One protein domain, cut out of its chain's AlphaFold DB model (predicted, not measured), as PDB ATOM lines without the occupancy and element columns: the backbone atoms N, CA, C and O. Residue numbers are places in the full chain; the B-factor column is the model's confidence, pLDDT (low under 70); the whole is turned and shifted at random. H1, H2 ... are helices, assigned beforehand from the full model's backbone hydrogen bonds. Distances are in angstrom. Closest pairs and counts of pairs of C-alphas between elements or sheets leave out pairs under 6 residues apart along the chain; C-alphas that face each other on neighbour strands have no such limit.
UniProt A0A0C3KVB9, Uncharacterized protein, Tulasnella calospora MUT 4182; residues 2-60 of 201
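This is residues 2 to 60 of the 201 residues of an uncharacterized protein of Tulasnella calospora MUT 4182 (UniProt A0A0C3KVB9). One long, gently kinked helix, H2, makes the backbone of a rod; the short helix H1 folds back at its first end, and residues 44 to 60 form a looping tail at the other. The printed part has 59 residues, with two named helices in the order H1, H2 and no named strand, and is all helix in class. It is extended, with a radius of gyration of the C-alphas of 18.3 A and spans of 53 by 20 by 11 A.

Find C-alpha 15 at (22.755, -61.736, -4.160); from there H2, residues 15 to 43, runs 40.2 A to C-alpha 43 at (-1.743, -30.136, -8.623). Go back to C-alpha 2 at (13.064, -59.880, 2.319), where H1, residues 2 to 10, begins.

H2 has a kink of 27 degrees near residue 31. With residues 15 to 18 alone it touches H1; the closest C-alphas, of Leu 5 and Pro 15, are 7.3 A apart. The two form a helical hairpin, opposite ways at a steep tilt of 42 degrees. Every O i to N i+4 pair is within hydrogen-bond range in H1, and 24 of 25 in H2.

The C-alphas farthest apart, of Gly 12 and Glu 52, are 53.8 A apart. Residues 23 to 36 of H2 stand free. The H1 to H2 link is tight, and the printed part has no cut. The pLDDT is under 70 at residue 2 and residues 50 to 59.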
ATOM      1  N   THR A   2      12.660 -58.479   2.042       64.88
ATOM      2  CA  THR A   2      13.064 -59.880   2.319       64.88
ATOM      3  C   THR A   2      12.451 -60.891   1.345       64.88
ATOM      4  O   THR A   2      13.094 -61.882   1.004       64.88
ATOM      5  N   GLY A   3      11.239 -60.622   0.845       74.12
ATOM      6  CA  GLY A   3      10.597 -61.426  -0.201       74.12
ATOM      7  C   GLY A   3      11.367 -61.418  -1.524       74.12
ATOM      8  O   GLY A   3      11.572 -62.475  -2.110       74.12
ATOM      9  N   ASP A   4      11.877 -60.257  -1.938       79.31
ATOM     10  CA  ASP A   4      12.591 -60.084  -3.212       79.31
ATOM     11  C   ASP A   4      13.898 -60.879  -3.243       79.31
ATOM     12  O   ASP A   4      14.225 -61.515  -4.242       79.31
ATOM     13  N   LEU A   5      14.613 -60.918  -2.114       81.31
ATOM     14  CA  LEU A   5      15.825 -61.727  -1.959       81.31
ATOM     15  C   LEU A   5      15.521 -63.231  -2.022       81.31
ATOM     16  O   LEU A   5      16.288 -63.994  -2.606       81.31
ATOM     17  N   LYS A   6      14.388 -63.669  -1.458       79.06
ATOM     18  CA  LYS A   6      13.960 -65.074  -1.507       79.06
ATOM     19  C   LYS A   6      13.559 -65.491  -2.922       79.06
ATOM     20  O   LYS A   6      14.031 -66.518  -3.399       79.06
ATOM     21  N   THR A   7      12.732 -64.699  -3.602       82.44
ATOM     22  CA  THR A   7      12.359 -64.936  -5.008       82.44
ATOM     23  C   THR A   7      13.598 -64.934  -5.894       82.44
ATOM     24  O   THR A   7      13.796 -65.826  -6.711       82.44
ATOM     25  N   GLY A   8      14.486 -63.975  -5.649       82.94
ATOM     26  CA  GLY A   8      15.781 -63.862  -6.283       82.94
ATOM     27  C   GLY A   8      16.675 -65.095  -6.121       82.94
ATOM     28  O   GLY A   8      17.332 -65.513  -7.072       82.94
ATOM     29  N   HIS A   9      16.686 -65.702  -4.936       84.31
ATOM     30  CA  HIS A   9      17.392 -66.956  -4.689       84.31
ATOM     31  C   HIS A   9      16.774 -68.134  -5.463       84.31
ATOM     32  O   HIS A   9      17.511 -68.934  -6.033       84.31
ATOM     33  N   LEU A  10      15.439 -68.213  -5.540       87.19
ATOM     34  CA  LEU A  10      14.726 -69.285  -6.254       87.19
ATOM     35  C   LEU A  10      14.992 -69.285  -7.767       87.19
ATOM     36  O   LEU A  10      15.055 -70.351  -8.369       87.19
ATOM     37  N   ILE A  11      15.201 -68.112  -8.369       88.38
ATOM     38  CA  ILE A  11      15.568 -67.974  -9.790       88.38
ATOM     39  C   ILE A  11      17.087 -68.061 -10.038       88.38
ATOM     40  O   ILE A  11      17.552 -67.797 -11.144       88.38
ATOM     41  N   GLY A  12      17.882 -68.390  -9.010       86.31
ATOM     42  CA  GLY A  12      19.338 -68.532  -9.116       86.31
ATOM     43  C   GLY A  12      20.101 -67.215  -9.298       86.31
ATOM     44  O   GLY A  12      21.274 -67.222  -9.680       86.31
ATOM     45  N   ALA A  13      19.473 -66.068  -9.033       87.31
ATOM     46  CA  ALA A  13      20.125 -64.777  -9.189       87.31
ATOM     47  C   ALA A  13      21.127 -64.511  -8.049       87.31
ATOM     48  O   ALA A  13      20.888 -64.791  -6.872       87.31
ATOM     49  N   LYS A  14      22.290 -63.952  -8.410       88.25
ATOM     50  CA  LYS A  14      23.387 -63.684  -7.470       88.25
ATOM     51  C   LYS A  14      22.993 -62.559  -6.490       88.25
ATOM     52  O   LYS A  14      22.670 -61.464  -6.959       88.25
ATOM     53  N   PRO A  15      23.139 -62.743  -5.160       85.69
ATOM     54  CA  PRO A  15      22.755 -61.736  -4.160       85.69
ATOM     55  C   PRO A  15      23.434 -60.373  -4.352       85.69
ATOM     56  O   PRO A  15      22.819 -59.329  -4.161       85.69
ATOM     57  N   LYS A  16      24.698 -60.373  -4.799       86.75
ATOM     58  CA  LYS A  16      25.451 -59.138  -5.069       86.75
ATOM     59  C   LYS A  16      24.806 -58.290  -6.171       86.75
ATOM     60  O   LYS A  16      24.777 -57.073  -6.059       86.75
ATOM     61  N   VAL A  17      24.272 -58.928  -7.213       87.81
ATOM     62  CA  VAL A  17      23.639 -58.225  -8.341       87.81
ATOM     63  C   VAL A  17      22.294 -57.640  -7.916       87.81
ATOM     64  O   VAL A  17      21.992 -56.505  -8.262       87.81
ATOM     65  N   GLN A  18      21.523 -58.366  -7.102       89.00
ATOM     66  CA  GLN A  18      20.263 -57.860  -6.541       89.00
ATOM     67  C   GLN A  18      20.480 -56.657  -5.632       89.00
ATOM     68  O   GLN A  18      19.725 -55.693  -5.707       89.00
ATOM     69  N   PHE A  19      21.528 -56.692  -4.811       88.00
ATOM     70  CA  PHE A  19      21.872 -55.570  -3.947       88.00
ATOM     71  C   PHE A  19      22.240 -54.321  -4.758       88.00
ATOM     72  O   PHE A  19      21.714 -53.243  -4.498       88.00
ATOM     73  N   VAL A  20      23.073 -54.470  -5.794       90.69
ATOM     74  CA  VAL A  20      23.414 -53.357  -6.697       90.69
ATOM     75  C   VAL A  20      22.172 -52.832  -7.419       90.69
ATOM     76  O   VAL A  20      21.977 -51.622  -7.482       90.69
ATOM     77  N   ALA A  21      21.295 -53.714  -7.904       89.69
ATOM     78  CA  ALA A  21      20.047 -53.313  -8.550       89.69
ATOM     79  C   ALA A  21      19.120 -52.534  -7.598       89.69
ATOM     80  O   ALA A  21      18.555 -51.519  -7.997       89.69
ATOM     81  N   GLN A  22      19.000 -52.958  -6.335       90.38
ATOM     82  CA  GLN A  22      18.219 -52.241  -5.320       90.38
ATOM     83  C   GLN A  22      18.827 -50.882  -4.974       90.38
ATOM     84  O   GLN A  22      18.076 -49.923  -4.812       90.38
ATOM     85  N   LEU A  23      20.158 -50.776  -4.891       91.88
ATOM     86  CA  LEU A  23      20.830 -49.498  -4.655       91.88
ATOM     87  C   LEU A  23      20.574 -48.521  -5.801       91.88
ATOM     88  O   LEU A  23      20.072 -47.428  -5.560       91.88
ATOM     89  N   VAL A  24      20.844 -48.935  -7.042       94.44
ATOM     90  CA  VAL A  24      20.615 -48.096  -8.227       94.44
ATOM     91  C   VAL A  24      19.139 -47.713  -8.337       94.44
ATOM     92  O   VAL A  24      18.822 -46.540  -8.518       94.44
ATOM     93  N   GLY A  25      18.232 -48.679  -8.156       92.62
ATOM     94  CA  GLY A  25      16.792 -48.436  -8.172       92.62
ATOM     95  C   GLY A  25      16.353 -47.440  -7.099       92.62
ATOM     96  O   GLY A  25      15.615 -46.510  -7.406       92.62
ATOM     97  N   SER A  26      16.853 -47.572  -5.868       92.69
ATOM     98  CA  SER A  26      16.519 -46.665  -4.761       92.69
ATOM     99  C   SER A  26      17.068 -45.257  -4.983       92.69
ATOM    100  O   SER A  26      16.387 -44.282  -4.677       92.69
ATOM    101  N   THR A  27      18.274 -45.130  -5.546       93.81
ATOM    102  CA  THR A  27      18.856 -43.827  -5.890       93.81
ATOM    103  C   THR A  27      18.052 -43.128  -6.982       93.81
ATOM    104  O   THR A  27      17.757 -41.950  -6.848       93.81
ATOM    105  N   VAL A  28      17.651 -43.824  -8.048       94.56
ATOM    106  CA  VAL A  28      16.816 -43.212  -9.098       94.56
ATOM    107  C   VAL A  28      15.425 -42.872  -8.556       94.56
ATOM    108  O   VAL A  28      14.909 -41.779  -8.801       94.56
ATOM    109  N   ALA A  29      14.836 -43.779  -7.776       92.25
ATOM    110  CA  ALA A  29      13.521 -43.587  -7.183       92.25
ATOM    111  C   ALA A  29      13.486 -42.407  -6.205       92.25
ATOM    112  O   ALA A  29      12.469 -41.722  -6.149       92.25
ATOM    113  N   SER A  30      14.564 -42.122  -5.465       93.00
ATOM    114  CA  SER A  30      14.583 -40.996  -4.524       93.00
ATOM    115  C   SER A  30      14.452 -39.651  -5.241       93.00
ATOM    116  O   SER A  30      13.601 -38.848  -4.863       93.00
ATOM    117  N   PHE A  31      15.202 -39.429  -6.327       93.62
ATOM    118  CA  PHE A  31      15.079 -38.212  -7.135       93.62
ATOM    119  C   PHE A  31      13.700 -38.098  -7.792       93.62
ATOM    120  O   PHE A  31      13.074 -37.038  -7.741       93.62
ATOM    121  N   LEU A  32      13.200 -39.199  -8.362       92.44
ATOM    122  CA  LEU A  32      11.883 -39.227  -8.997       92.44
ATOM    123  C   LEU A  32      10.755 -38.957  -7.990       92.44
ATOM    124  O   LEU A  32       9.837 -38.199  -8.289       92.44
ATOM    125  N   THR A  33      10.852 -39.503  -6.776       89.69
ATOM    126  CA  THR A  33       9.870 -39.282  -5.702       89.69
ATOM    127  C   THR A  33       9.809 -37.812  -5.293       89.69
ATOM    128  O   THR A  33       8.716 -37.281  -5.118       89.69
ATOM    129  N   VAL A  34      10.954 -37.125  -5.196       91.06
ATOM    130  CA  VAL A  34      10.984 -35.680  -4.908       91.06
ATOM    131  C   VAL A  34      10.295 -34.886  -6.022       91.06
ATOM    132  O   VAL A  34       9.491 -34.001  -5.736       91.06
ATOM    133  N   GLY A  35      10.555 -35.226  -7.289       90.19
ATOM    134  CA  GLY A  35       9.890 -34.592  -8.432       90.19
ATOM    135  C   GLY A  35       8.372 -34.796  -8.424       90.19
ATOM    136  O   GLY A  35       7.617 -33.835  -8.566       90.19
ATOM    137  N   LEU A  36       7.920 -36.030  -8.185       88.00
ATOM    138  CA  LEU A  36       6.496 -36.349  -8.064       88.00
ATOM    139  C   LEU A  36       5.844 -35.627  -6.881       88.00
ATOM    140  O   LEU A  36       4.735 -35.125  -7.015       88.00
ATOM    141  N   PHE A  37       6.530 -35.513  -5.744       87.06
ATOM    142  CA  PHE A  37       6.018 -34.766  -4.597       87.06
ATOM    143  C   PHE A  37       5.756 -33.294  -4.946       87.06
ATOM    144  O   PHE A  37       4.684 -32.764  -4.650       87.06
ATOM    145  N   VAL A  38       6.690 -32.632  -5.638       87.31
ATOM    146  CA  VAL A  38       6.489 -31.250  -6.101       87.31
ATOM    147  C   VAL A  38       5.324 -31.165  -7.092       87.31
ATOM    148  O   VAL A  38       4.509 -30.253  -6.998       87.31
ATOM    149  N   LEU A  39       5.199 -32.128  -8.005       85.12
ATOM    150  CA  LEU A  39       4.084 -32.179  -8.949       85.12
ATOM    151  C   LEU A  39       2.726 -32.294  -8.234       85.12
ATOM    152  O   LEU A  39       1.828 -31.495  -8.490       85.12
ATOM    153  N   PHE A  40       2.578 -33.251  -7.315       82.69
ATOM    154  CA  PHE A  40       1.318 -33.478  -6.603       82.69
ATOM    155  C   PHE A  40       0.949 -32.314  -5.683       82.69
ATOM    156  O   PHE A  40      -0.213 -31.920  -5.632       82.69
ATOM    157  N   THR A  41       1.924 -31.706  -5.008       83.44
ATOM    158  CA  THR A  41       1.676 -30.524  -4.166       83.44
ATOM    159  C   THR A  41       1.285 -29.285  -4.973       83.44
ATOM    160  O   THR A  41       0.578 -28.420  -4.456       83.44
ATOM    161  N   LYS A  42       1.686 -29.201  -6.249       81.00
ATOM    162  CA  LYS A  42       1.228 -28.165  -7.189       81.00
ATOM    163  C   LYS A  42      -0.160 -28.457  -7.755       81.00
ATOM    164  O   LYS A  42      -0.951 -27.530  -7.886       81.00
ATOM    165  N   ALA A  43      -0.452 -29.716  -8.079       77.88
ATOM    166  CA  ALA A  43      -1.743 -30.136  -8.623       77.88
ATOM    167  C   ALA A  43      -2.867 -30.131  -7.571       77.88
ATOM    168  O   ALA A  43      -4.028 -29.906  -7.896       77.88
ATOM    169  N   SER A  44      -2.543 -30.426  -6.312       73.38
ATOM    170  CA  SER A  44      -3.501 -30.559  -5.214       73.38
ATOM    171  C   SER A  44      -2.910 -29.968  -3.931       73.38
ATOM    172  O   SER A  44      -2.314 -30.688  -3.124       73.38
ATOM    173  N   PRO A  45      -3.078 -28.651  -3.697       71.69
ATOM    174  CA  PRO A  45      -2.527 -27.987  -2.514       71.69
ATOM    175  C   PRO A  45      -3.126 -28.510  -1.196       71.69
ATOM    176  O   PRO A  45      -2.510 -28.342  -0.142       71.69
ATOM    177  N   CYS A  46      -4.264 -29.216  -1.256       72.00
ATOM    178  CA  CYS A  46      -4.896 -29.875  -0.110       72.00
ATOM    179  C   CYS A  46      -4.026 -30.951   0.564       72.00
ATOM    180  O   CYS A  46      -4.277 -31.299   1.714       72.00
ATOM    181  N   ILE A  47      -2.979 -31.450  -0.108       73.75
ATOM    182  CA  ILE A  47      -2.017 -32.401   0.476       73.75
ATOM    183  C   ILE A  47      -1.137 -31.725   1.544       73.75
ATOM    184  O   ILE A  47      -0.771 -32.360   2.531       73.75
ATOM    185  N   LEU A  48      -0.782 -30.450   1.347       72.88
ATOM    186  CA  LEU A  48       0.034 -29.673   2.292       72.88
ATOM    187  C   LEU A  48      -0.826 -28.924   3.308       72.88
ATOM    188  O   LEU A  48      -0.467 -28.844   4.481       72.88
ATOM    189  N   TYR A  49      -1.945 -28.370   2.844       72.81
ATOM    190  CA  TYR A  49      -2.859 -27.563   3.642       72.81
ATOM    191  C   TYR A  49      -4.240 -28.217   3.605       72.81
ATOM    192  O   TYR A  49      -5.023 -27.918   2.701       72.81
ATOM    193  N   PRO A  50      -4.531 -29.151   4.526       68.75
ATOM    194  CA  PRO A  50      -5.820 -29.827   4.546       68.75
ATOM    195  C   PRO A  50      -6.949 -28.794   4.739       68.75
ATOM    196  O   PRO A  50      -6.901 -28.039   5.714       68.75
ATOM    197  N   PRO A  51      -7.933 -28.713   3.821       64.69
ATOM    198  CA  PRO A  51      -9.062 -27.790   3.939       64.69
ATOM    199  C   PRO A  51     -10.001 -28.211   5.076       64.69
ATOM    200  O   PRO A  51     -10.139 -29.403   5.362       64.69
ATOM    201  N   GLU A  52     -10.681 -27.245   5.698       56.81
ATOM    202  CA  GLU A  52     -11.622 -27.499   6.806       56.81
ATOM    203  C   GLU A  52     -12.819 -28.372   6.383       56.81
ATOM    204  O   GLU A  52     -13.332 -29.141   7.193       56.81
ATOM    205  N   ASP A  53     -13.189 -28.341   5.098       58.94
ATOM    206  CA  ASP A  53     -14.260 -29.157   4.510       58.94
ATOM    207  C   ASP A  53     -13.895 -30.649   4.369       58.94
ATOM    208  O   ASP A  53     -14.740 -31.474   4.019       58.94
ATOM    209  N   GLY A  54     -12.629 -31.022   4.605       60.28
ATOM    210  CA  GLY A  54     -12.153 -32.412   4.597       60.28
ATOM    211  C   GLY A  54     -12.135 -33.106   3.226       60.28
ATOM    212  O   GLY A  54     -11.668 -34.241   3.129       60.28
ATOM    213  N   GLN A  55     -12.601 -32.443   2.164       58.25
ATOM    214  CA  GLN A  55     -12.626 -32.979   0.804       58.25
ATOM    215  C   GLN A  55     -11.351 -32.591   0.049       58.25
ATOM    216  O   GLN A  55     -11.059 -31.415  -0.164       58.25
ATOM    217  N   CYS A  56     -10.579 -33.592  -0.368       66.75
ATOM    218  CA  CYS A  56      -9.389 -33.420  -1.196       66.75
ATOM    219  C   CYS A  56      -9.494 -34.386  -2.374       66.75
ATOM    220  O   CYS A  56      -9.612 -35.593  -2.172       66.75
ATOM    221  N   ALA A  57      -9.437 -33.848  -3.597       62.75
ATOM    222  CA  ALA A  57      -9.532 -34.627  -4.834       62.75
ATOM    223  C   ALA A  57      -8.469 -35.739  -4.918       62.75
ATOM    224  O   ALA A  57      -8.677 -36.748  -5.585       62.75
ATOM    225  N   TYR A  58      -7.347 -35.572  -4.209       65.69
ATOM    226  CA  TYR A  58      -6.313 -36.587  -4.068       65.69
ATOM    227  C   TYR A  58      -6.076 -36.932  -2.591       65.69
ATOM    228  O   TYR A  58      -5.263 -36.316  -1.901       65.69
ATOM    229  N   GLY A  59      -6.805 -37.930  -2.090       65.00
ATOM    230  CA  GLY A  59      -6.597 -38.456  -0.745       65.00
ATOM    231  C   GLY A  59      -5.299 -39.261  -0.673       65.00
ATOM    232  O   GLY A  59      -5.166 -40.265  -1.363       65.00
ATOM    233  N   ALA A  60      -4.362 -38.860   0.187       72.75
ATOM    234  CA  ALA A  60      -3.096 -39.566   0.403       72.75
ATOM    235  C   ALA A  60      -3.125 -40.381   1.720       72.75
ATOM    236  O   ALA A  60      -2.527 -39.955   2.714       72.75
TER     237      ALA A  60